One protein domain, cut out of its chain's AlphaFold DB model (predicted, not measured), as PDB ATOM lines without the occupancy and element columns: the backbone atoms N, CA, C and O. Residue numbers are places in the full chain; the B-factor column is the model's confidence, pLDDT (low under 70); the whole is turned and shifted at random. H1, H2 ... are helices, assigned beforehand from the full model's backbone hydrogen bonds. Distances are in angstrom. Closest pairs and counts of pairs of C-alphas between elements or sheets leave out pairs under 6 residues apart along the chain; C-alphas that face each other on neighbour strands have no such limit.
ATOM      1  N   THR A  12       2.761 102.158  58.161       96.12
ATOM      2  CA  THR A  12       1.315 102.122  57.897       96.12
ATOM      3  C   THR A  12       0.913 103.109  56.802       96.12
ATOM      4  O   THR A  12       0.219 102.747  55.854       96.12
ATOM      5  N   ALA A  13       1.406 104.348  56.874       92.94
ATOM      6  CA  ALA A  13       1.099 105.379  55.881       92.94
ATOM      7  C   ALA A  13       1.667 105.055  54.485       92.94
ATOM      8  O   ALA A  13       1.026 105.323  53.465       92.94
ATOM      9  N   VAL A  14       2.859 104.449  54.435       94.06
ATOM     10  CA  VAL A  14       3.517 104.044  53.184       94.06
ATOM     11  C   VAL A  14       2.740 102.904  52.526       94.06
ATOM     12  O   VAL A  14       2.461 102.964  51.327       94.06
ATOM     13  N   GLN A  15       2.326 101.909  53.313       95.00
ATOM     14  CA  GLN A  15       1.490 100.811  52.836       95.00
ATOM     15  C   GLN A  15       0.132 101.320  52.335       95.00
ATOM     16  O   GLN A  15      -0.250 101.005  51.209       95.00
ATOM     17  N   GLY A  16      -0.555 102.165  53.110       95.69
ATOM     18  CA  GLY A  16      -1.846 102.735  52.711       95.69
ATOM     19  C   GLY A  16      -1.766 103.543  51.411       95.69
ATOM     20  O   GLY A  16      -2.639 103.433  50.550       95.69
ATOM     21  N   SER A  17      -0.679 104.295  51.207       95.12
ATOM     22  CA  SER A  17      -0.452 105.036  49.957       95.12
ATOM     23  C   SER A  17      -0.260 104.098  48.757       95.12
ATOM     24  O   SER A  17      -0.821 104.335  47.686       95.12
ATOM     25  N   ALA A  18       0.488 103.003  48.928       96.75
ATOM     26  CA  ALA A  18       0.683 102.004  47.877       96.75
ATOM     27  C   ALA A  18      -0.621 101.266  47.528       96.75
ATOM     28  O   ALA A  18      -0.930 101.062  46.351       96.75
ATOM     29  N   GLU A  19      -1.417 100.908  48.537       97.06
ATOM     30  CA  GLU A  19      -2.738 100.298  48.356       97.06
ATOM     31  C   GLU A  19      -3.703 101.240  47.626       97.06
ATOM     32  O   GLU A  19      -4.431 100.794  46.738       97.06
ATOM     33  N   SER A  20      -3.651 102.546  47.915       96.81
ATOM     34  CA  SER A  20      -4.445 103.556  47.209       96.81
ATOM     35  C   SER A  20      -4.083 103.643  45.723       96.81
ATOM     36  O   SER A  20      -4.977 103.658  44.879       96.81
ATOM     37  N   VAL A  21      -2.790 103.654  45.371       98.12
ATOM     38  CA  VAL A  21      -2.356 103.628  43.959       98.12
ATOM     39  C   VAL A  21      -2.819 102.351  43.265       98.12
ATOM     40  O   VAL A  21      -3.340 102.406  42.150       98.12
ATOM     41  N   ARG A  22      -2.691 101.199  43.933       98.12
ATOM     42  CA  ARG A  22      -3.184  99.922  43.406       98.12
ATOM     43  C   ARG A  22      -4.686  99.975  43.136       98.12
ATOM     44  O   ARG A  22      -5.120  99.532  42.076       98.12
ATOM     45  N   ALA A  23      -5.470 100.498  44.076       98.00
ATOM     46  CA  ALA A  23      -6.917 100.616  43.938       98.00
ATOM     47  C   ALA A  23      -7.304 101.536  42.770       98.00
ATOM     48  O   ALA A  23      -8.128 101.142  41.948       98.00
ATOM     49  N   MET A  24      -6.656 102.699  42.636       98.12
ATOM     50  CA  MET A  24      -6.877 103.608  41.503       98.12
ATOM     51  C   MET A  24      -6.538 102.950  40.158       98.12
ATOM     52  O   MET A  24      -7.304 103.075  39.205       98.12
ATOM     53  N   LEU A  25      -5.429 102.202  40.066       98.31
ATOM     54  CA  LEU A  25      -5.066 101.505  38.826       98.31
ATOM     55  C   LEU A  25      -6.095 100.428  38.460       98.31
ATOM     56  O   LEU A  25      -6.438 100.271  37.290       98.31
ATOM     57  N   LEU A  26      -6.606  99.688  39.447       97.94
ATOM     58  CA  LEU A  26      -7.660  98.699  39.216       97.94
ATOM     59  C   LEU A  26      -8.969  99.357  38.766       97.94
ATOM     60  O   LEU A  26      -9.569  98.880  37.807       97.94
ATOM     61  N   ALA A  27      -9.362 100.472  39.383       97.81
ATOM     62  CA  ALA A  27     -10.544 101.232  38.981       97.81
ATOM     63  C   ALA A  27     -10.419 101.775  37.545       97.81
ATOM     64  O   ALA A  27     -11.356 101.670  36.753       97.81
ATOM     65  N   LEU A  28      -9.238 102.281  37.164       98.00
ATOM     66  CA  LEU A  28      -8.949 102.692  35.787       98.00
ATOM     67  C   LEU A  28      -9.114 101.540  34.789       98.00
ATOM     68  O   LEU A  28      -9.713 101.740  33.737       98.00
ATOM     69  N   ARG A  29      -8.617 100.344  35.126       96.81
ATOM     70  CA  ARG A  29      -8.740  99.135  34.291       96.81
ATOM     71  C   ARG A  29     -10.162  98.583  34.213       96.81
ATOM     72  O   ARG A  29     -10.484  97.878  33.265       96.81
ATOM     73  N   GLU A  30     -10.986  98.839  35.221       96.31
ATOM     74  CA  GLU A  30     -12.404  98.478  35.197       96.31
ATOM     75  C   GLU A  30     -13.198  99.451  34.318       96.31
ATOM     76  O   GLU A  30     -14.068  99.038  33.554       96.31
ATOM     77  N   ARG A  31     -12.865 100.747  34.383       97.56
ATOM     78  CA  ARG A  31     -13.529 101.797  33.601       97.56
ATOM     79  C   ARG A  31     -13.114 101.809  32.129       97.56
ATOM     80  O   ARG A  31     -13.930 102.149  31.276       97.56
ATOM     81  N   PHE A  32     -11.860 101.479  31.838       97.62
ATOM     82  CA  PHE A  32     -11.284 101.518  30.499       97.62
ATOM     83  C   PHE A  32     -10.590 100.202  30.155       97.62
ATOM     84  O   PHE A  32      -9.811  99.674  30.947       97.62
ATOM     85  N   ASP A  33     -10.786  99.719  28.927       97.25
ATOM     86  CA  ASP A  33      -9.963  98.634  28.393       97.25
ATOM     87  C   ASP A  33      -8.567  99.164  28.031       97.25
ATOM     88  O   ASP A  33      -8.314  99.599  26.909       97.25
ATOM     89  N   LEU A  34      -7.657  99.139  29.009       98.25
ATOM     90  CA  LEU A  34      -6.264  99.554  28.824       98.25
ATOM     91  C   LEU A  34      -5.428  98.511  28.069       98.25
ATOM     92  O   LEU A  34      -4.312  98.818  27.649       98.25
ATOM     93  N   SER A  35      -5.944  97.290  27.871       97.62
ATOM     94  CA  SER A  35      -5.180  96.165  27.321       97.62
ATOM     95  C   SER A  35      -4.478  96.430  25.980       97.62
ATOM     96  O   SER A  35      -3.393  95.868  25.792       97.62
ATOM     97  N   PRO A  36      -4.975  97.300  25.069       98.25
ATOM     98  CA  PRO A  36      -4.249  97.661  23.855       98.25
ATOM     99  C   PRO A  36      -2.860  98.260  24.092       98.25
ATOM    100  O   PRO A  36      -2.014  98.149  23.208       98.25
ATOM    101  N   TYR A  37      -2.617  98.861  25.256       98.56
ATOM    102  CA  TYR A  37      -1.375  99.565  25.585       98.56
ATOM    103  C   TYR A  37      -0.632  98.943  26.780       98.56
ATOM    104  O   TYR A  37       0.293  99.546  27.308       98.56
ATOM    105  N   GLU A  38      -1.000  97.730  27.209       98.25
ATOM    106  CA  GLU A  38      -0.327  97.014  28.303       98.25
ATOM    107  C   GLU A  38       0.715  96.015  27.786       98.25
ATOM    108  O   GLU A  38       0.471  94.806  27.728       98.25
ATOM    109  N   TYR A  39       1.900  96.515  27.435       98.44
ATOM    110  CA  TYR A  39       3.040  95.697  26.996       98.44
ATOM    111  C   TYR A  39       3.658  94.885  28.142       98.44
ATOM    112  O   TYR A  39       4.240  93.823  27.927       98.44
ATOM    113  N   THR A  40       3.463  95.331  29.382       97.69
ATOM    114  CA  THR A  40       3.643  94.510  30.580       97.69
ATOM    115  C   THR A  40       2.409  94.563  31.470       97.69
ATOM    116  O   THR A  40       1.729  95.579  31.570       97.69
ATOM    117  N   ARG A  41       2.133  93.463  32.175       96.38
ATOM    118  CA  ARG A  41       1.127  93.409  33.254       96.38
ATOM    119  C   ARG A  41       1.757  93.326  34.642       96.38
ATOM    120  O   ARG A  41       1.052  93.221  35.642       96.38
ATOM    121  N   LYS A  42       3.091  93.333  34.712       96.88
ATOM    122  CA  LYS A  42       3.840  93.321  35.969       96.88
ATOM    123  C   LYS A  42       4.093  94.763  36.381       96.88
ATOM    124  O   LYS A  42       4.944  95.422  35.795       96.88
ATOM    125  N   VAL A  43       3.342  95.218  37.377       97.44
ATOM    126  CA  VAL A  43       3.437  96.569  37.937       97.44
ATOM    127  C   VAL A  43       3.984  96.473  39.353       97.44
ATOM    128  O   VAL A  43       3.433  95.756  40.191       97.44
ATOM    129  N   ARG A  44       5.061  97.203  39.621       97.62
ATOM    130  CA  ARG A  44       5.619  97.405  40.955       97.62
ATOM    131  C   ARG A  44       5.176  98.777  41.459       97.62
ATOM    132  O   ARG A  44       5.261  99.754  40.729       97.62
ATOM    133  N   ILE A  45       4.710  98.867  42.700       97.56
ATOM    134  CA  ILE A  45       4.435 100.155  43.351       97.56
ATOM    135  C   ILE A  45       5.549 100.390  44.367       97.56
ATOM    136  O   ILE A  45       5.705  99.604  45.302       97.56
ATOM    137  N   ALA A  46       6.345 101.433  44.153       96.12
ATOM    138  CA  ALA A  46       7.506 101.787  44.962       96.12
ATOM    139  C   ALA A  46       7.374 103.248  45.440       96.12
ATOM    140  O   ALA A  46       7.742 104.172  44.716       96.12
ATOM    141  N   PRO A  47       6.847 103.484  46.658       93.19
ATOM    142  CA  PRO A  47       6.464 104.819  47.144       93.19
ATOM    143  C   PRO A  47       7.553 105.900  47.114       93.19
ATOM    144  O   PRO A  47       7.246 107.088  47.023       93.19
ATOM    145  N   THR A  48       8.820 105.503  47.210       88.38
ATOM    146  CA  THR A  48       9.968 106.416  47.316       88.38
ATOM    147  C   THR A  48      10.814 106.484  46.047       88.38
ATOM    148  O   THR A  48      11.791 107.228  46.019       88.38
ATOM    149  N   GLU A  49      10.496 105.689  45.027       93.00
ATOM    150  CA  GLU A  49      11.284 105.621  43.796       93.00
ATOM    151  C   GLU A  49      10.714 106.560  42.733       93.00
ATOM    152  O   GLU A  49       9.515 106.833  42.683       93.00
ATOM    153  N   ILE A  50      11.591 107.048  41.859       90.38
ATOM    154  CA  ILE A  50      11.156 107.689  40.622       90.38
ATOM    155  C   ILE A  50      10.581 106.580  39.718       90.38
ATOM    156  O   ILE A  50      11.202 105.510  39.626       90.38
ATOM    157  N   PRO A  51       9.413 106.799  39.084       90.31
ATOM    158  CA  PRO A  51       8.860 105.861  38.120       90.31
ATOM    159  C   PRO A  51       9.872 105.521  37.028       90.31
ATOM    160  O   PRO A  51      10.698 106.355  36.653       90.31
ATOM    161  N   HIS A  52       9.853 104.269  36.593       91.94
ATOM    162  CA  HIS A  52      10.709 103.777  35.522       91.94
ATOM    163  C   HIS A  52      10.107 102.522  34.898       91.94
ATOM    164  O   HIS A  52       9.313 101.810  35.521       91.94
ATOM    165  N   SER A  53      10.517 102.228  33.672       91.19
ATOM    166  CA  SER A  53       9.835 101.266  32.817       91.19
ATOM    167  C   SER A  53      10.258  99.822  33.051       91.19
ATOM    168  O   SER A  53       9.434  98.923  32.909       91.19
ATOM    169  N   HIS A  54      11.503  99.543  33.436       92.62
ATOM    170  CA  HIS A  54      12.038  98.176  33.464       92.62
ATOM    171  C   HIS A  54      12.628  97.808  34.837       92.62
ATOM    172  O   HIS A  54      13.792  98.111  35.099       92.62
ATOM    173  N   PRO A  55      11.876  97.105  35.712       92.81
ATOM    174  CA  PRO A  55      10.459  96.743  35.585       92.81
ATOM    175  C   PRO A  55       9.534  97.949  35.801       92.81
ATOM    176  O   PRO A  55       9.917  98.889  36.493       92.81
ATOM    177  N   LEU A  56       8.301  97.886  35.275       97.25
ATOM    178  CA  LEU A  56       7.358  99.004  35.349       97.25
ATOM    179  C   LEU A  56       7.057  99.307  36.811       97.25
ATOM    180  O   LEU A  56       6.429  98.507  37.513       97.25
ATOM    181  N   THR A  57       7.521 100.470  37.246       97.44
ATOM    182  CA  THR A  57       7.461 100.927  38.623       97.44
ATOM    183  C   THR A  57       6.698 102.240  38.688       97.44
ATOM    184  O   THR A  57       7.048 103.202  38.013       97.44
ATOM    185  N   LEU A  58       5.663 102.284  39.523       97.56
ATOM    186  CA  LEU A  58       4.885 103.483  39.827       97.56
ATOM    187  C   LEU A  58       5.220 103.973  41.233       97.56
ATOM    188  O   LEU A  58       5.412 103.171  42.149       97.56
ATOM    189  N   ASN A  59       5.236 105.288  41.420       95.25
ATOM    190  CA  ASN A  59       5.369 105.900  42.740       95.25
ATOM    191  C   ASN A  59       3.995 106.155  43.380       95.25
ATOM    192  O   ASN A  59       2.948 105.877  42.796       95.25
ATOM    193  N   THR A  60       3.999 106.715  44.591       95.56
ATOM    194  CA  THR A  60       2.776 107.129  45.300       95.56
ATOM    195  C   THR A  60       2.607 108.645  45.374       95.56
ATOM    196  O   THR A  60       1.873 109.139  46.224       95.56
ATOM    197  N   TRP A  61       3.304 109.405  44.524       91.00
ATOM    198  CA  TRP A  61       3.204 110.872  44.485       91.00
ATOM    199  C   TRP A  61       2.068 111.356  43.576       91.00
ATOM    200  O   TRP A  61       1.732 112.544  43.588       91.00
ATOM    201  N   VAL A  62       1.474 110.446  42.794       89.62
ATOM    202  CA  VAL A  62       0.281 110.707  41.984       89.62
ATOM    203  C   VAL A  62      -0.890 111.130  42.873       89.62
ATOM    204  O   VAL A  62      -1.139 110.543  43.924       89.62
ATOM    205  N   ARG A  63      -1.597 112.185  42.460       87.31
ATOM    206  CA  ARG A  63      -2.657 112.816  43.265       87.31
ATOM    207  C   ARG A  63      -4.066 112.399  42.863       87.31
ATOM    208  O   ARG A  63      -4.989 112.556  43.655       87.31
ATOM    209  N   ASP A  64      -4.223 111.904  41.642       95.00
ATOM    210  CA  ASP A  64      -5.504 111.531  41.057       95.00
ATOM    211  C   ASP A  64      -5.318 110.482  39.947       95.00
ATOM    212  O   ASP A  64      -4.198 110.150  39.544       95.00
ATOM    213  N   GLU A  65      -6.437 109.957  39.450       96.50
ATOM    214  CA  GLU A  65      -6.467 108.948  38.391       96.50
ATOM    215  C   GLU A  65      -5.901 109.446  37.053       96.50
ATOM    216  O   GLU A  65      -5.383 108.639  36.287       96.50
ATOM    217  N   THR A  66      -5.974 110.749  36.760       97.25
ATOM    218  CA  THR A  66      -5.413 111.302  35.515       97.25
ATOM    219  C   THR A  66      -3.892 111.240  35.576       97.25
ATOM    220  O   THR A  66      -3.263 110.702  34.667       97.25
ATOM    221  N   ALA A  67      -3.302 111.700  36.682       97.12
ATOM    222  CA  ALA A  67      -1.866 111.612  36.923       97.12
ATOM    223  C   ALA A  67      -1.366 110.163  36.927       97.12
ATOM    224  O   ALA A  67      -0.310 109.865  36.367       97.12
ATOM    225  N   LEU A  68      -2.135 109.250  37.526       98.12
ATOM    226  CA  LEU A  68      -1.804 107.830  37.520       98.12
ATOM    227  C   LEU A  68      -1.861 107.230  36.113       98.12
ATOM    228  O   LEU A  68      -0.959 106.481  35.753       98.12
ATOM    229  N   LEU A  69      -2.886 107.548  35.317       98.50
ATOM    230  CA  LEU A  69      -3.009 107.022  33.958       98.50
ATOM    231  C   LEU A  69      -1.870 107.515  33.061       98.50
ATOM    232  O   LEU A  69      -1.308 106.711  32.321       98.50
ATOM    233  N   HIS A  70      -1.500 108.795  33.168       98.25
ATOM    234  CA  HIS A  70      -0.338 109.357  32.478       98.25
ATOM    235  C   HIS A  70       0.947 108.624  32.857       98.25
ATOM    236  O   HIS A  70       1.603 108.064  31.987       98.25
ATOM    237  N   SER A  71       1.260 108.532  34.155       97.75
ATOM    238  CA  SER A  71       2.457 107.819  34.615       97.75
ATOM    239  C   SER A  71       2.450 106.353  34.180       97.75
ATOM    240  O   SER A  71       3.471 105.847  33.735       97.75
ATOM    241  N   TYR A  72       1.308 105.668  34.255       98.62
ATOM    242  CA  TYR A  72       1.205 104.271  33.846       98.62
ATOM    243  C   TYR A  72       1.439 104.080  32.348       98.62
ATOM    244  O   TYR A  72       2.241 103.231  31.960       98.62
ATOM    245  N   LEU A  73       0.761 104.862  31.502       98.62
ATOM    246  CA  LEU A  73       0.902 104.741  30.054       98.62
ATOM    247  C   LEU A  73       2.256 105.255  29.560       98.62
ATOM    248  O   LEU A  73       2.793 104.661  28.633       98.62
ATOM    249  N   HIS A  74       2.855 106.256  30.211       98.56
ATOM    250  CA  HIS A  74       4.231 106.690  29.951       98.56
ATOM    251  C   HIS A  74       5.207 105.517  30.058       98.56
ATOM    252  O   HIS A  74       5.906 105.187  29.098       98.56
ATOM    253  N   GLU A  75       5.187 104.816  31.196       98.25
ATOM    254  CA  GLU A  75       6.068 103.669  31.388       98.25
ATOM    255  C   GLU A  75       5.743 102.535  30.411       98.25
ATOM    256  O   GLU A  75       6.655 101.886  29.915       98.25
ATOM    257  N   GLN A  76       4.474 102.305  30.057       98.62
ATOM    258  CA  GLN A  76       4.126 101.328  29.014       98.62
ATOM    259  C   GLN A  76       4.666 101.724  27.630       98.62
ATOM    260  O   GLN A  76       5.073 100.855  26.857       98.62
ATOM    261  N   MET A  77       4.708 103.015  27.298       98.62
ATOM    262  CA  MET A  77       5.252 103.471  26.019       98.62
ATOM    263  C   MET A  77       6.763 103.255  25.929       98.62
ATOM    264  O   MET A  77       7.250 102.963  24.837       98.62
ATOM    265  N   HIS A  78       7.491 103.271  27.050       98.31
ATOM    266  CA  HIS A  78       8.882 102.811  27.081       98.31
ATOM    267  C   HIS A  78       9.026 101.339  26.651       98.31
ATOM    268  O   HIS A  78       9.896 101.012  25.847       98.31
ATOM    269  N   TRP A  79       8.132 100.441  27.085       98.38
ATOM    270  CA  TRP A  79       8.146  99.044  26.617       98.38
ATOM    271  C   TRP A  79       7.892  98.947  25.109       98.38
ATOM    272  O   TRP A  79       8.559  98.176  24.412       98.38
ATOM    273  N   TYR A  80       6.950  99.743  24.596       98.50
ATOM    274  CA  TYR A  80       6.664  99.790  23.164       98.50
ATOM    275  C   TYR A  80       7.882 100.227  22.352       98.50
ATOM    276  O   TYR A  80       8.237  99.554  21.383       98.50
ATOM    277  N   VAL A  81       8.543 101.323  22.738       97.81
ATOM    278  CA  VAL A  81       9.707 101.835  21.996       97.81
ATOM    279  C   VAL A  81      10.924 100.919  22.124       97.81
ATOM    280  O   VAL A  81      11.661 100.778  21.145       97.81
ATOM    281  N   THR A  82      11.091 100.193  23.237       97.88
ATOM    282  CA  THR A  82      12.067  99.096  23.318       97.88
ATOM    283  C   THR A  82      11.788  98.065  22.229       97.88
ATOM    284  O   THR A  82      12.644  97.829  21.378       97.88
ATOM    285  N   TRP A  83      10.588  97.480  22.181       98.00
ATOM    286  CA  TRP A  83      10.254  96.494  21.146       98.00
ATOM    287  C   TRP A  83      10.410  97.058  19.728       98.00
ATOM    288  O   TRP A  83      11.014  96.424  18.856       98.00
ATOM    289  N   TYR A  84       9.893  98.262  19.502       98.12
ATOM    290  CA  TYR A  84       9.897  98.901  18.197       98.12
ATOM    291  C   TYR A  84      11.331  99.143  17.712       98.12
ATOM    292  O   TYR A  84      11.669  98.784  16.587       98.12
ATOM    293  N   SER A  85      12.208  99.678  18.566       97.00
ATOM    294  CA  SER A  85      13.602  99.960  18.205       97.00
ATOM    295  C   SER A  85      14.377  98.701  17.800       97.00
ATOM    296  O   SER A  85      15.165  98.742  16.853       97.00
ATOM    297  N   HIS A  86      14.119  97.559  18.448       96.12
ATOM    298  CA  HIS A  86      14.755  96.282  18.104       96.12
ATOM    299  C   HIS A  86      14.174  95.647  16.834       96.12
ATOM    300  O   HIS A  86      14.921  95.074  16.043       96.12
ATOM    301  N   THR A  87      12.861  95.746  16.609       96.31
ATOM    302  CA  THR A  87      12.194  95.108  15.455       96.31
ATOM    303  C   THR A  87      12.201  95.958  14.184       96.31
ATOM    304  O   THR A  87      12.105  95.419  13.080       96.31
ATOM    305  N   LYS A  88      12.318  97.282  14.321       96.12
ATOM    306  CA  LYS A  88      12.278  98.286  13.246       96.12
ATOM    307  C   LYS A  88      13.510  99.188  13.298       96.12
ATOM    308  O   LYS A  88      13.405 100.410  13.229       96.12
ATOM    309  N   ARG A  89      14.699  98.589  13.432       95.00
ATOM    310  CA  ARG A  89      15.957  99.319  13.671       95.00
ATOM    311  C   ARG A  89      16.243 100.408  12.634       95.00
ATOM    312  O   ARG A  89      16.640 101.506  13.005       95.00
ATOM    313  N   GLU A  90      16.015 100.145  11.348       95.12
ATOM    314  CA  GLU A  90      16.247 101.151  10.303       95.12
ATOM    315  C   GLU A  90      15.291 102.345  10.418       95.12
ATOM    316  O   GLU A  90      15.719 103.493  10.286       95.12
ATOM    317  N   GLN A  91      14.007 102.083  10.681       96.00
ATOM    318  CA  GLN A  91      13.006 103.116  10.947       96.00
ATOM    319  C   GLN A  91      13.380 103.909  12.200       96.00
ATOM    320  O   GLN A  91      13.342 105.134  12.183       96.00
ATOM    321  N   TRP A  92      13.807 103.226  13.264       96.19
ATOM    322  CA  TRP A  92      14.247 103.841  14.513       96.19
ATOM    323  C   TRP A  92      15.431 104.793  14.308       96.19
ATOM    324  O   TRP A  92      15.373 105.953  14.718       96.19
ATOM    325  N   THR A  93      16.473 104.358  13.592       95.50
ATOM    326  CA  THR A  93      17.620 105.215  13.257       95.50
ATOM    327  C   THR A  93      17.198 106.419  12.410       95.50
ATOM    328  O   THR A  93      17.606 107.547  12.693       95.50
ATOM    329  N   ARG A  94      16.355 106.221  11.386       96.19
ATOM    330  CA  ARG A  94      15.846 107.339  10.570       96.19
ATOM    331  C   ARG A  94      15.002 108.307  11.385       96.19
ATOM    332  O   ARG A  94      15.123 109.513  11.182       96.19
ATOM    333  N   LEU A  95      14.178 107.796  12.291       96.62
ATOM    334  CA  LEU A  95      13.316 108.589  13.152       96.62
ATOM    335  C   LEU A  95      14.140 109.511  14.055       96.62
ATOM    336  O   LEU A  95      13.922 110.722  14.077       96.62
ATOM    337  N   LEU A  96      15.132 108.948  14.749       96.75
ATOM    338  CA  LEU A  96      16.041 109.713  15.601       96.75
ATOM    339  C   LEU A  96      16.840 110.739  14.798       96.75
ATOM    340  O   LEU A  96      16.997 111.875  15.243       96.75
ATOM    341  N   LYS A  97      17.304 110.376  13.598       97.00
ATOM    342  CA  LYS A  97      17.983 111.311  12.695       97.00
ATOM    343  C   LYS A  97      17.084 112.498  12.324       97.00
ATOM    344  O   LYS A  97      17.516 113.636  12.463       97.00
ATOM    345  N   GLN A  98      15.841 112.251  11.911       97.19
ATOM    346  CA  GLN A  98      14.896 113.314  11.546       97.19
ATOM    347  C   GLN A  98      14.561 114.222  12.740       97.19
ATOM    348  O   GLN A  98      14.482 115.440  12.587       97.19
ATOM    349  N   LEU A  99      14.422 113.657  13.946       97.25
ATOM    350  CA  LEU A  99      14.247 114.449  15.168       97.25
ATOM    351  C   LEU A  99      15.470 115.326  15.465       97.25
ATOM    352  O   LEU A  99      15.295 116.494  15.806       97.25
ATOM    353  N   ARG A 100      16.692 114.802  15.288       97.19
ATOM    354  CA  ARG A 100      17.946 115.563  15.451       97.19
ATOM    355  C   ARG A 100      18.080 116.695  14.433       97.19
ATOM    356  O   ARG A 100      18.526 117.780  14.784       97.19
ATOM    357  N   GLU A 101      17.689 116.457  13.185       97.38
ATOM    358  CA  GLU A 101      17.694 117.481  12.133       97.38
ATOM    359  C   GLU A 101      16.671 118.585  12.419       97.38
ATOM    360  O   GLU A 101      16.957 119.764  12.209       97.38
ATOM    361  N   ARG A 102      15.491 118.215  12.931       97.06
ATOM    362  CA  ARG A 102      14.423 119.165  13.251       97.06
ATOM    363  C   ARG A 102      14.701 119.975  14.517       97.06
ATOM    364  O   ARG A 102      14.425 121.173  14.540       97.06
ATOM    365  N   TYR A 103      15.231 119.340  15.558       97.38
ATOM    366  CA  TYR A 103      15.480 119.955  16.862       97.38
ATOM    367  C   TYR A 103      16.962 119.837  17.242       97.38
ATOM    368  O   TYR A 103      17.290 119.139  18.194       97.38
ATOM    369  N   PRO A 104      17.882 120.530  16.547       96.31
ATOM    370  CA  PRO A 104      19.327 120.312  16.688       96.31
ATOM    371  C   PRO A 104      19.889 120.634  18.079       96.31
ATOM    372  O   PRO A 104      21.007 120.235  18.403       96.31
ATOM    373  N   GLN A 105      19.138 121.368  18.901       95.31
ATOM    374  CA  GLN A 105      19.502 121.713  20.268       95.31
ATOM    375  C   GLN A 105      18.380 121.292  21.212       95.31
ATOM    376  O   GLN A 105      17.263 121.804  21.128       95.31
ATOM    377  N   VAL A 106      18.705 120.381  22.126       97.56
ATOM    378  CA  VAL A 106      17.785 119.881  23.150       97.56
ATOM    379  C   VAL A 106      18.389 120.096  24.536       97.56
ATOM    380  O   VAL A 106      19.615 120.039  24.682       97.56
ATOM    381  N   PRO A 107      17.570 120.369  25.562       97.69
ATOM    382  CA  PRO A 107      18.068 120.478  26.923       97.69
ATOM    383  C   PRO A 107      18.502 119.111  27.454       97.69
ATOM    384  O   PRO A 107      17.956 118.081  27.070       97.69
ATOM    385  N   VAL A 108      19.454 119.119  28.383       97.12
ATOM    386  CA  VAL A 108      19.905 117.934  29.118       97.12
ATOM    387  C   VAL A 108      19.841 118.241  30.609       97.12
ATOM    388  O   VAL A 108      20.312 119.286  31.058       97.12
ATOM    389  N   GLY A 109      19.263 117.318  31.368       94.25
ATOM    390  CA  GLY A 109      19.071 117.401  32.806       94.25
ATOM    391  C   GLY A 109      18.040 118.444  33.244       94.25
ATOM    392  O   GLY A 109      17.308 119.045  32.450       94.25
ATOM    393  N   GLY A 110      18.005 118.657  34.560       93.88
ATOM    394  CA  GLY A 110      17.077 119.584  35.200       93.88
ATOM    395  C   GLY A 110      15.612 119.195  34.985       93.88
ATOM    396  O   GLY A 110      15.272 118.028  34.841       93.88
ATOM    397  N   SER A 111      14.736 120.198  34.989       95.31
ATOM    398  CA  SER A 111      13.298 120.034  34.737       95.31
ATOM    399  C   SER A 111      12.927 120.072  33.254       95.31
ATOM    400  O   SER A 111      11.796 119.745  32.897       95.31
ATOM    401  N   ASP A 112      13.843 120.492  32.381       96.25
ATOM    402  CA  ASP A 112      13.552 120.658  30.957       96.25
ATOM    403  C   ASP A 112      13.841 119.402  30.138       96.25
ATOM    404  O   ASP A 112      12.993 119.034  29.327       96.25
ATOM    405  N   GLY A 113      14.999 118.762  30.332       95.75
ATOM    406  CA  GLY A 113      15.457 117.616  29.540       95.75
ATOM    407  C   GLY A 113      15.549 116.312  30.331       95.75
ATOM    408  O   GLY A 113      15.227 116.258  31.516       95.75
ATOM    409  N   ALA A 114      16.012 115.257  29.661       95.81
ATOM    410  CA  ALA A 114      16.335 113.969  30.277       95.81
ATOM    411  C   ALA A 114      17.840 113.864  30.592       95.81
ATOM    412  O   ALA A 114      18.581 114.829  30.423       95.81
ATOM    413  N   ALA A 115      18.308 112.700  31.052       94.62
ATOM    414  CA  ALA A 115      19.689 112.503  31.513       94.62
ATOM    415  C   ALA A 115      20.768 112.858  30.469       94.62
ATOM    416  O   ALA A 115      21.838 113.346  30.832       94.62
ATOM    417  N   ASP A 116      20.477 112.652  29.184       96.56
ATOM    418  CA  ASP A 116      21.340 113.017  28.063       96.56
ATOM    419  C   ASP A 116      20.520 113.397  26.813       96.56
ATOM    420  O   ASP A 116      19.283 113.423  26.815       96.56
ATOM    421  N   VAL A 117      21.227 113.735  25.729       96.81
ATOM    422  CA  VAL A 117      20.628 114.139  24.448       96.81
ATOM    423  C   VAL A 117      19.768 113.023  23.855       96.81
ATOM    424  O   VAL A 117      18.655 113.286  23.403       96.81
ATOM    425  N   TYR A 118      20.263 111.782  23.862       95.88
ATOM    426  CA  TYR A 118      19.533 110.633  23.324       95.88
ATOM    427  C   TYR A 118      18.235 110.410  24.097       95.88
ATOM    428  O   TYR A 118      17.158 110.371  23.505       95.88
ATOM    429  N   SER A 119      18.338 110.368  25.422       95.62
ATOM    430  CA  SER A 119      17.220 110.224  26.343       95.62
ATOM    431  C   SER A 119      16.210 111.349  26.143       95.62
ATOM    432  O   SER A 119      15.013 111.113  26.213       95.62
ATOM    433  N   THR A 120      16.650 112.572  25.840       98.06
ATOM    434  CA  THR A 120      15.724 113.690  25.601       98.06
ATOM    435  C   THR A 120      14.923 113.491  24.315       98.06
ATOM    436  O   THR A 120      13.713 113.700  24.325       98.06
ATOM    437  N   TYR A 121      15.544 113.016  23.228       97.94
ATOM    438  CA  TYR A 121      14.806 112.646  22.013       97.94
ATOM    439  C   TYR A 121      13.877 111.451  22.228       97.94
ATOM    440  O   TYR A 121      12.747 111.472  21.743       97.94
ATOM    441  N   LEU A 122      14.325 110.439  22.976       97.50
ATOM    442  CA  LEU A 122      13.485 109.308  23.368       97.50
ATOM    443  C   LEU A 122      12.224 109.799  24.092       97.50
ATOM    444  O   LEU A 122      11.125 109.391  23.733       97.50
ATOM    445  N   HIS A 123      12.358 110.746  25.024       98.00
ATOM    446  CA  HIS A 123      11.218 111.328  25.734       98.00
ATOM    447  C   HIS A 123      10.338 112.222  24.851       98.00
ATOM    448  O   HIS A 123       9.160 112.357  25.139       98.00
ATOM    449  N   VAL A 124      10.817 112.785  23.735       98.50
ATOM    450  CA  VAL A 124       9.892 113.402  22.757       98.50
ATOM    451  C   VAL A 124       8.958 112.342  22.168       98.50
ATOM    452  O   VAL A 124       7.759 112.580  22.052       98.50
ATOM    453  N   ILE A 125       9.492 111.161  21.839       98.56
ATOM    454  CA  ILE A 125       8.716 110.047  21.280       98.56
ATOM    455  C   ILE A 125       7.763 109.473  22.333       98.56
ATOM    456  O   ILE A 125       6.564 109.370  22.081       98.56
ATOM    457  N   VAL A 126       8.280 109.127  23.514       98.50
ATOM    458  CA  VAL A 126       7.496 108.530  24.604       98.50
ATOM    459  C   VAL A 126       6.408 109.486  25.084       98.50
ATOM    460  O   VAL A 126       5.254 109.075  25.151       98.50
ATOM    461  N   ASN A 127       6.715 110.767  25.318       98.62
ATOM    462  CA  ASN A 127       5.715 111.737  25.775       98.62
ATOM    463  C   ASN A 127       4.636 111.990  24.712       98.62
ATOM    464  O   ASN A 127       3.483 112.251  25.051       98.62
ATOM    465  N   TRP A 128       4.980 111.919  23.420       98.62
ATOM    466  CA  TRP A 128       3.976 112.008  22.361       98.62
ATOM    467  C   TRP A 128       3.041 110.798  22.396       98.62
ATOM    468  O   TRP A 128       1.823 110.964  22.413       98.62
ATOM    469  N   LEU A 129       3.600 109.586  22.466       98.69
ATOM    470  CA  LEU A 129       2.824 108.350  22.560       98.69
ATOM    471  C   LEU A 129       1.951 108.317  23.824       98.69
ATOM    472  O   LEU A 129       0.797 107.904  23.764       98.69
ATOM    473  N   GLU A 130       2.467 108.791  24.957       98.62
ATOM    474  CA  GLU A 130       1.721 108.940  26.206       98.62
ATOM    475  C   GLU A 130       0.494 109.836  26.009       98.62
ATOM    476  O   GLU A 130      -0.624 109.417  26.298       98.62
ATOM    477  N   VAL A 131       0.669 111.046  25.469       98.44
ATOM    478  CA  VAL A 131      -0.453 111.971  25.251       98.44
ATOM    479  C   VAL A 131      -1.484 111.375  24.295       98.44
ATOM    480  O   VAL A 131      -2.682 111.501  24.539       98.44
ATOM    481  N   GLU A 132      -1.051 110.714  23.220       98.19
ATOM    482  CA  GLU A 132      -1.970 110.082  22.267       98.19
ATOM    483  C   GLU A 132      -2.740 108.915  22.891       98.19
ATOM    484  O   GLU A 132      -3.956 108.840  22.734       98.19
ATOM    485  N   THR A 133      -2.066 108.044  23.643       98.44
ATOM    486  CA  THR A 133      -2.711 106.887  24.280       98.44
ATOM    487  C   THR A 133      -3.612 107.290  25.444       98.44
ATOM    488  O   THR A 133      -4.691 106.725  25.589       98.44
ATOM    489  N   VAL A 134      -3.255 108.303  26.239       98.62
ATOM    490  CA  VAL A 134      -4.155 108.852  27.268       98.62
ATOM    491  C   VAL A 134      -5.365 109.540  26.630       98.62
ATOM    492  O   VAL A 134      -6.485 109.413  27.136       98.62
ATOM    493  N   ALA A 135      -5.170 110.249  25.513       98.19
ATOM    494  CA  ALA A 135      -6.251 110.937  24.813       98.19
ATOM    495  C   ALA A 135      -7.341 109.980  24.303       98.19
ATOM    496  O   ALA A 135      -8.498 110.400  24.232       98.19
ATOM    497  N   ASP A 136      -7.011 108.716  24.018       98.12
ATOM    498  CA  ASP A 136      -7.993 107.684  23.656       98.12
ATOM    499  C   ASP A 136      -8.990 107.379  24.792       98.12
ATOM    500  O   ASP A 136     -10.111 106.947  24.519       98.12
ATOM    501  N   PHE A 137      -8.622 107.624  26.057       98.31
ATOM    502  CA  PHE A 137      -9.461 107.317  27.224       98.31
ATOM    503  C   PHE A 137     -10.080 108.553  27.877       98.31
ATOM    504  O   PHE A 137     -11.243 108.530  28.275       98.31
ATOM    505  N   LEU A 138      -9.306 109.635  28.014       97.81
ATOM    506  CA  LEU A 138      -9.721 110.842  28.747       97.81
ATOM    507  C   LEU A 138     -10.049 112.031  27.839       97.81
ATOM    508  O   LEU A 138     -10.454 113.093  28.322       97.81
ATOM    509  N   GLY A 139      -9.860 111.866  26.530       98.06
ATOM    510  CA  GLY A 139      -9.908 112.955  25.571       98.06
ATOM    511  C   GLY A 139      -8.633 113.797  25.582       98.06
ATOM    512  O   GLY A 139      -7.924 113.935  26.582       98.06
ATOM    513  N   ARG A 140      -8.350 114.399  24.428       96.25
ATOM    514  CA  ARG A 140      -7.118 115.156  24.183       96.25
ATOM    515  C   ARG A 140      -6.915 116.343  25.114       96.25
ATOM    516  O   ARG A 140      -5.816 116.529  25.619       96.25
ATOM    517  N   GLU A 141      -7.961 117.133  25.338       96.69
ATOM    518  CA  GLU A 141      -7.858 118.346  26.155       96.69
ATOM    519  C   GLU A 141      -7.407 118.016  27.584       96.69
ATOM    520  O   GLU A 141      -6.535 118.686  28.135       96.69
ATOM    521  N   THR A 142      -7.956 116.947  28.168       97.06
ATOM    522  CA  THR A 142      -7.560 116.458  29.493       97.06
ATOM    523  C   THR A 142      -6.098 116.018  29.503       97.06
ATOM    524  O   THR A 142      -5.351 116.430  30.392       97.06
ATOM    525  N   ALA A 143      -5.681 115.242  28.495       97.56
ATOM    526  CA  ALA A 143      -4.316 114.736  28.384       97.56
ATOM    527  C   ALA A 143      -3.284 115.875  28.268       97.56
ATOM    528  O   ALA A 143      -2.302 115.931  29.008       97.56
ATOM    529  N   GLU A 144      -3.533 116.838  27.379       96.31
ATOM    530  CA  GLU A 144      -2.625 117.964  27.131       96.31
ATOM    531  C   GLU A 144      -2.572 118.945  28.311       96.31
ATOM    532  O   GLU A 144      -1.507 119.493  28.627       96.31
ATOM    533  N   ARG A 145      -3.701 119.146  29.005       96.50
ATOM    534  CA  ARG A 145      -3.762 119.986  30.208       96.50
ATOM    535  C   ARG A 145      -2.926 119.401  31.342       96.50
ATOM    536  O   ARG A 145      -2.237 120.163  32.018       96.50
ATOM    537  N   HIS A 146      -2.969 118.081  31.539       96.38
ATOM    538  CA  HIS A 146      -2.183 117.413  32.573       96.38
ATOM    539  C   HIS A 146      -0.681 117.617  32.342       96.38
ATOM    540  O   HIS A 146       0.005 118.177  33.200       96.38
ATOM    541  N   VAL A 147      -0.184 117.248  31.158       95.94
ATOM    542  CA  VAL A 147       1.259 117.303  30.866       95.94
ATOM    543  C   VAL A 147       1.811 118.727  30.822       95.94
ATOM    544  O   VAL A 147       2.962 118.959  31.182       95.94
ATOM    545  N   SER A 148       0.978 119.712  30.469       94.00
ATOM    546  CA  SER A 148       1.362 121.130  30.499       94.00
ATOM    547  C   SER A 148       1.646 121.654  31.914       94.00
ATOM    548  O   SER A 148       2.320 122.674  32.055       94.00
ATOM    549  N   GLY A 149       1.130 120.989  32.955       93.12
ATOM    550  CA  GLY A 149       1.337 121.357  34.358       93.12
ATOM    551  C   GLY A 149       2.512 120.647  35.038       93.12
ATOM    552  O   GLY A 149       2.785 120.930  36.207       93.12
ATOM    553  N   LEU A 150       3.194 119.722  34.355       94.44
ATOM    554  CA  LEU A 150       4.245 118.914  34.970       94.44
ATOM    555  C   LEU A 150       5.545 119.714  35.175       94.44
ATOM    556  O   LEU A 150       5.953 120.492  34.310       94.44
ATOM    557  N   PRO A 151       6.244 119.520  36.313       94.38
ATOM    558  CA  PRO A 151       7.471 120.252  36.620       94.38
ATOM    559  C   PRO A 151       8.733 119.618  36.010       94.38
ATOM    560  O   PRO A 151       9.832 120.078  36.306       94.38
ATOM    561  N   PHE A 152       8.598 118.571  35.197       94.62
ATOM    562  CA  PHE A 152       9.682 117.816  34.563       94.62
ATOM    563  C   PHE A 152       9.356 117.556  33.088       94.62
ATOM    564  O   PHE A 152       8.208 117.711  32.671       94.62
ATOM    565  N   TYR A 153      10.368 117.194  32.292       96.88
ATOM    566  CA  TYR A 153      10.264 117.049  30.833       96.88
ATOM    567  C   TYR A 153       9.527 118.215  30.156       96.88
ATOM    568  O   TYR A 153       8.808 118.040  29.168       96.88
ATOM    569  N   ARG A 154       9.715 119.437  30.673       97.88
ATOM    570  CA  ARG A 154       8.980 120.619  30.203       97.88
ATOM    571  C   ARG A 154       9.250 120.910  28.732       97.88
ATOM    572  O   ARG A 154       8.361 121.403  28.042       97.88
ATOM    573  N   TRP A 155      10.467 120.643  28.249       98.19
ATOM    574  CA  TRP A 155      10.798 120.839  26.841       98.19
ATOM    575  C   TRP A 155      10.181 119.754  25.949       98.19
ATOM    576  O   TRP A 155       9.450 120.149  25.042       98.19
ATOM    577  N   PRO A 156      10.340 118.434  26.212       98.31
ATOM    578  CA  PRO A 156       9.631 117.410  25.449       98.31
ATOM    579  C   PRO A 156       8.119 117.646  25.379       98.31
ATOM    580  O   PRO A 156       7.569 117.669  24.283       98.31
ATOM    581  N   TYR A 157       7.447 117.927  26.501       98.31
ATOM    582  CA  TYR A 157       6.000 118.178  26.483       98.31
ATOM    583  C   TYR A 157       5.606 119.440  25.713       98.31
ATOM    584  O   TYR A 157       4.579 119.447  25.034       98.31
ATOM    585  N   ARG A 158       6.423 120.498  25.768       97.69
ATOM    586  CA  ARG A 158       6.207 121.691  24.942       97.69
ATOM    587  C   ARG A 158       6.281 121.349  23.458       97.69
ATOM    588  O   ARG A 158       5.393 121.748  22.723       97.69
ATOM    589  N   ILE A 159       7.283 120.577  23.040       97.81
ATOM    590  CA  ILE A 159       7.423 120.127  21.649       97.81
ATOM    591  C   ILE A 159       6.252 119.223  21.239       97.81
ATOM    592  O   ILE A 159       5.668 119.425  20.181       97.81
ATOM    593  N   VAL A 160       5.847 118.277  22.089       97.31
ATOM    594  CA  VAL A 160       4.691 117.397  21.837       97.31
ATOM    595  C   VAL A 160       3.406 118.185  21.602       97.31
ATOM    596  O   VAL A 160       2.627 117.824  20.721       97.31
ATOM    597  N   ARG A 161       3.192 119.258  22.367       95.75
ATOM    598  CA  ARG A 161       2.011 120.118  22.258       95.75
ATOM    599  C   ARG A 161       2.100 121.080  21.073       95.75
ATOM    600  O   ARG A 161       1.182 121.128  20.261       95.75
ATOM    601  N   ASP A 162       3.183 121.848  20.990       96.31
ATOM    602  CA  ASP A 162       3.312 122.972  20.058       96.31
ATOM    603  C   ASP A 162       3.588 122.482  18.620       96.31
ATOM    604  O   ASP A 162       3.053 123.040  17.663       96.31
ATOM    605  N   ASP A 163       4.331 121.379  18.465       97.62
ATOM    606  CA  ASP A 163       4.718 120.787  17.174       97.62
ATOM    607  C   ASP A 163       3.947 119.489  16.862       97.62
ATOM    608  O   ASP A 163       4.368 118.677  16.029       97.62
ATOM    609  N   ARG A 164       2.792 119.277  17.506       95.38
ATOM    610  CA  ARG A 164       2.007 118.033  17.430       95.38
ATOM    611  C   ARG A 164       1.799 117.517  16.007       95.38
ATOM    612  O   ARG A 164       1.987 116.327  15.756       95.38
ATOM    613  N   ASP A 165       1.382 118.383  15.087       95.81
ATOM    614  CA  ASP A 165       1.056 117.982  13.714       95.81
ATOM    615  C   ASP A 165       2.312 117.630  12.909       95.81
ATOM    616  O   ASP A 165       2.299 116.683  12.120       95.81
ATOM    617  N   ALA A 166       3.425 118.324  13.160       96.38
ATOM    618  CA  ALA A 166       4.708 117.995  12.552       96.38
ATOM    619  C   ALA A 166       5.244 116.653  13.069       96.38
ATOM    620  O   ALA A 166       5.693 115.824  12.277       96.38
ATOM    621  N   LEU A 167       5.140 116.406  14.379       97.44
ATOM    622  CA  LEU A 167       5.471 115.110  14.973       97.44
ATOM    623  C   LEU A 167       4.566 114.002  14.435       97.44
ATOM    624  O   LEU A 167       5.066 112.953  14.051       97.44
ATOM    625  N   ARG A 168       3.253 114.240  14.320       96.69
ATOM    626  CA  ARG A 168       2.316 113.277  13.725       96.69
ATOM    627  C   ARG A 168       2.706 112.928  12.293       96.69
ATOM    628  O   ARG A 168       2.684 111.751  11.954       96.69
ATOM    629  N   ALA A 169       3.052 113.914  11.467       95.94
ATOM    630  CA  ALA A 169       3.478 113.675  10.089       95.94
ATOM    631  C   ALA A 169       4.762 112.831  10.031       95.94
ATOM    632  O   ALA A 169       4.845 111.878   9.263       95.94
ATOM    633  N   LEU A 170       5.733 113.134  10.892       95.62
ATOM    634  CA  LEU A 170       6.983 112.386  11.011       95.62
ATOM    635  C   LEU A 170       6.746 110.949  11.525       95.62
ATOM    636  O   LEU A 170       7.257 109.988  10.952       95.62
ATOM    637  N   TYR A 171       5.900 110.768  12.539       96.69
ATOM    638  CA  TYR A 171       5.559 109.455  13.089       96.69
ATOM    639  C   TYR A 171       4.641 108.629  12.182       96.69
ATOM    640  O   TYR A 171       4.717 107.406  12.237       96.69
ATOM    641  N   ALA A 172       3.824 109.247  11.325       94.31
ATOM    642  CA  ALA A 172       2.947 108.549  10.378       94.31
ATOM    643  C   ALA A 172       3.703 107.597   9.440       94.31
ATOM    644  O   ALA A 172       3.143 106.594   9.005       94.31
ATOM    645  N   HIS A 173       4.960 107.914   9.129       85.88
ATOM    646  CA  HIS A 173       5.784 107.129   8.213       85.88
ATOM    647  C   HIS A 173       6.677 106.105   8.907       85.88
ATOM    648  O   HIS A 173       7.052 105.113   8.287       85.88
ATOM    649  N   GLU A 174       7.021 106.343  10.171       89.56
ATOM    650  CA  GLU A 174       7.972 105.502  10.890       89.56
ATOM    651  C   GLU A 174       7.261 104.719  12.007       89.56
ATOM    652  O   GLU A 174       7.266 103.491  11.996       89.56
ATOM    653  N   LEU A 175       6.592 105.389  12.948       93.56
ATOM    654  CA  LEU A 175       6.159 104.819  14.233       93.56
ATOM    655  C   LEU A 175       4.680 104.393  14.297       93.56
ATOM    656  O   LEU A 175       4.314 103.585  15.154       93.56
ATOM    657  N   LEU A 176       3.831 104.955  13.433       94.12
ATOM    658  CA  LEU A 176       2.380 104.755  13.443       94.12
ATOM    659  C   LEU A 176       1.901 103.781  12.352       94.12
ATOM    660  O   LEU A 176       2.511 103.703  11.286       94.12
ATOM    661  N   PRO A 177       0.755 103.103  12.569       95.31
ATOM    662  CA  PRO A 177      -0.032 103.086  13.808       95.31
ATOM    663  C   PRO A 177       0.701 102.367  14.951       95.31
ATOM    664  O   PRO A 177       1.531 101.494  14.704       95.31
ATOM    665  N   ILE A 178       0.371 102.709  16.203       97.31
ATOM    666  CA  ILE A 178       0.911 102.008  17.378       97.31
ATOM    667  C   ILE A 178       0.489 100.537  17.303       97.31
ATOM    668  O   ILE A 178      -0.707 100.230  17.250       97.31
ATOM    669  N   VAL A 179       1.457  99.617  17.325       97.75
ATOM    670  CA  VAL A 179       1.147  98.186  17.422       97.75
ATOM    671  C   VAL A 179       0.666  97.897  18.838       97.75
ATOM    672  O   VAL A 179       1.424  97.983  19.804       97.75
ATOM    673  N   ARG A 180      -0.624  97.585  18.961       98.06
ATOM    674  CA  ARG A 180      -1.274  97.327  20.250       98.06
ATOM    675  C   ARG A 180      -0.759  96.024  20.861       98.06
ATOM    676  O   ARG A 180      -0.659  95.021  20.154       98.06
ATOM    677  N   ALA A 181      -0.551  96.012  22.174       98.06
ATOM    678  CA  ALA A 181      -0.035  94.874  22.933       98.06
ATOM    679  C   ALA A 181      -0.858  93.587  22.734       98.06
ATOM    680  O   ALA A 181      -0.302  92.496  22.677       98.06
ATOM    681  N   VAL A 182      -2.177  93.700  22.542       97.75
ATOM    682  CA  VAL A 182      -3.062  92.548  22.269       97.75
ATOM    683  C   VAL A 182      -2.774  91.826  20.943       97.75
ATOM    684  O   VAL A 182      -3.249  90.711  20.756       97.75
ATOM    685  N   HIS A 183      -2.005  92.435  20.033       97.81
ATOM    686  CA  HIS A 183      -1.580  91.822  18.767       97.81
ATOM    687  C   HIS A 183      -0.119  91.349  18.794       97.81
ATOM    688  O   HIS A 183       0.366  90.834  17.790       97.81
ATOM    689  N   MET A 184       0.593  91.543  19.907       97.88
ATOM    690  CA  MET A 184       1.985  91.131  20.053       97.88
ATOM    691  C   MET A 184       2.084  89.680  20.517       97.88
ATOM    692  O   MET A 184       1.319  89.224  21.369       97.88
ATOM    693  N   SER A 185       3.054  88.954  19.968       97.94
ATOM    694  CA  SER A 185       3.376  87.607  20.432       97.94
ATOM    695  C   SER A 185       4.067  87.634  21.801       97.94
ATOM    696  O   SER A 185       4.562  88.663  22.265       97.94
ATOM    697  N   THR A 186       4.173  86.476  22.455       96.75
ATOM    698  CA  THR A 186       4.975  86.343  23.684       96.75
ATOM    699  C   THR A 186       6.442  86.727  23.459       96.75
ATOM    700  O   THR A 186       7.075  87.288  24.353       96.75
ATOM    701  N   GLU A 187       6.986  86.446  22.274       97.31
ATOM    702  CA  GLU A 187       8.357  86.809  21.905       97.31
ATOM    703  C   GLU A 187       8.508  88.327  21.777       97.31
ATOM    704  O   GLU A 187       9.452  88.892  22.331       97.31
ATOM    705  N   ASP A 188       7.535  88.998  21.155       97.81
ATOM    706  CA  ASP A 188       7.489  90.461  21.062       97.81
ATOM    707  C   ASP A 188       7.441  91.114  22.448       97.81
ATOM    708  O   ASP A 188       8.224  92.017  22.738       97.81
ATOM    709  N   LEU A 189       6.576  90.623  23.342       97.25
ATOM    710  CA  LEU A 189       6.462  91.148  24.710       97.25
ATOM    711  C   LEU A 189       7.712  90.852  25.552       97.25
ATOM    712  O   LEU A 189       8.099  91.646  26.409       97.25
ATOM    713  N   THR A 190       8.386  89.730  25.291       96.06
ATOM    714  CA  THR A 190       9.682  89.418  25.913       96.06
ATOM    715  C   THR A 190      10.764  90.379  25.422       96.06
ATOM    716  O   THR A 190      11.585  90.842  26.214       96.06
ATOM    717  N   LEU A 191      10.752  90.717  24.132       96.19
ATOM    718  CA  LEU A 191      11.661  91.695  23.540       96.19
ATOM    719  C   LEU A 191      11.408  93.114  24.076       96.19
ATOM    720  O   LEU A 191      12.369  93.815  24.382       96.19
ATOM    721  N   ALA A 192      10.143  93.502  24.263       96.19
ATOM    722  CA  ALA A 192       9.741  94.765  24.893       96.19
ATOM    723  C   ALA A 192      10.297  94.924  26.321       96.19
ATOM    724  O   ALA A 192      10.557  96.036  26.778       96.19
ATOM    725  N   GLY A 193      10.512  93.807  27.023       94.00
ATOM    726  CA  GLY A 193      11.047  93.775  28.383       94.00
ATOM    727  C   GLY A 193      12.565  93.918  28.508       94.00
ATOM    728  O   GLY A 193      13.085  93.763  29.614       94.00
ATOM    729  N   ARG A 194      13.296  94.177  27.415       91.88
ATOM    730  CA  ARG A 194      14.732  94.496  27.483       91.88
ATOM    731  C   ARG A 194      14.954  95.889  28.082       91.88
ATOM    732  O   ARG A 194      14.191  96.802  27.812       91.88
TER     733      ARG A 194
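Overview. This is residues 12 to 194 of the 200 residues of an uncharacterized protein of Bosea sp. Tri-44 (UniProt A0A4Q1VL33). Two long helices, H2 and H4, cross in the middle of an all-helix domain. H5 and H6 pack on H4, H3 and H7 run side by side at one end, H1 makes the opposite end, and H8 packs on H2. The 183 printed residues have eight named helices, H1 to H8 in chain order, and no named strand. The whole is compact, with a radius of gyration of the C-alphas of 16.0 A and spans of 51 by 37 by 29 A.

Arrangement. H2, residues 65 to 87, is the hub, touching five helices. H4, residues 117 to 138, touches it with residues 126 to 134 alone, at a steep tilt of 55 degrees, opposite ways; the closest C-alphas, of His 74 and Glu 130, are 5.0 A apart. H1, residues 12 to 31, touches residues 65 to 69 of H2, closest at C-alphas 24 and 65, 6.2 A. H8, residues 186 to 192, touches residues 79 to 86, closest at C-alphas 83 and 192, 4.2 A. H3, residues 89 to 102, and H2 only just touch, only at the corner, with 3 pairs of C-alphas within 8 A, the closest being 85 and 92, 5.4 A. H7, residues 164 to 174, touches H3 at a shallow tilt of 28 degrees, opposite ways, closest at C-alphas 91 and 174, 5.6 A. H5, residues 140 to 148, forms helical hairpins with H4 and with H6, residues 154 to 162. Every O i to N i+4 pair is within hydrogen-bond range in H1, H3, H5, H6 and H8, against 18 of 19 in H2, 17 of 18 in H4 and 5 of 7 in H7.

Along the chain. H2 is 32.6 A long, H4 30.8 A, H1 28.5 A and H3 19.9 A. H1 begins at C-alpha 12 (1.315, 102.122, 57.897), and H8 ends at C-alpha 192 (9.741, 94.765, 24.893).

Size, cuts and confidence. The C-alphas farthest apart, of Thr 12 and Glu 101, are 51.0 A apart. The links H1 to H2, H3 to H4 and H7 to H8 are long. The printed part has no cut, and no printed residue is under 70 in pLDDT.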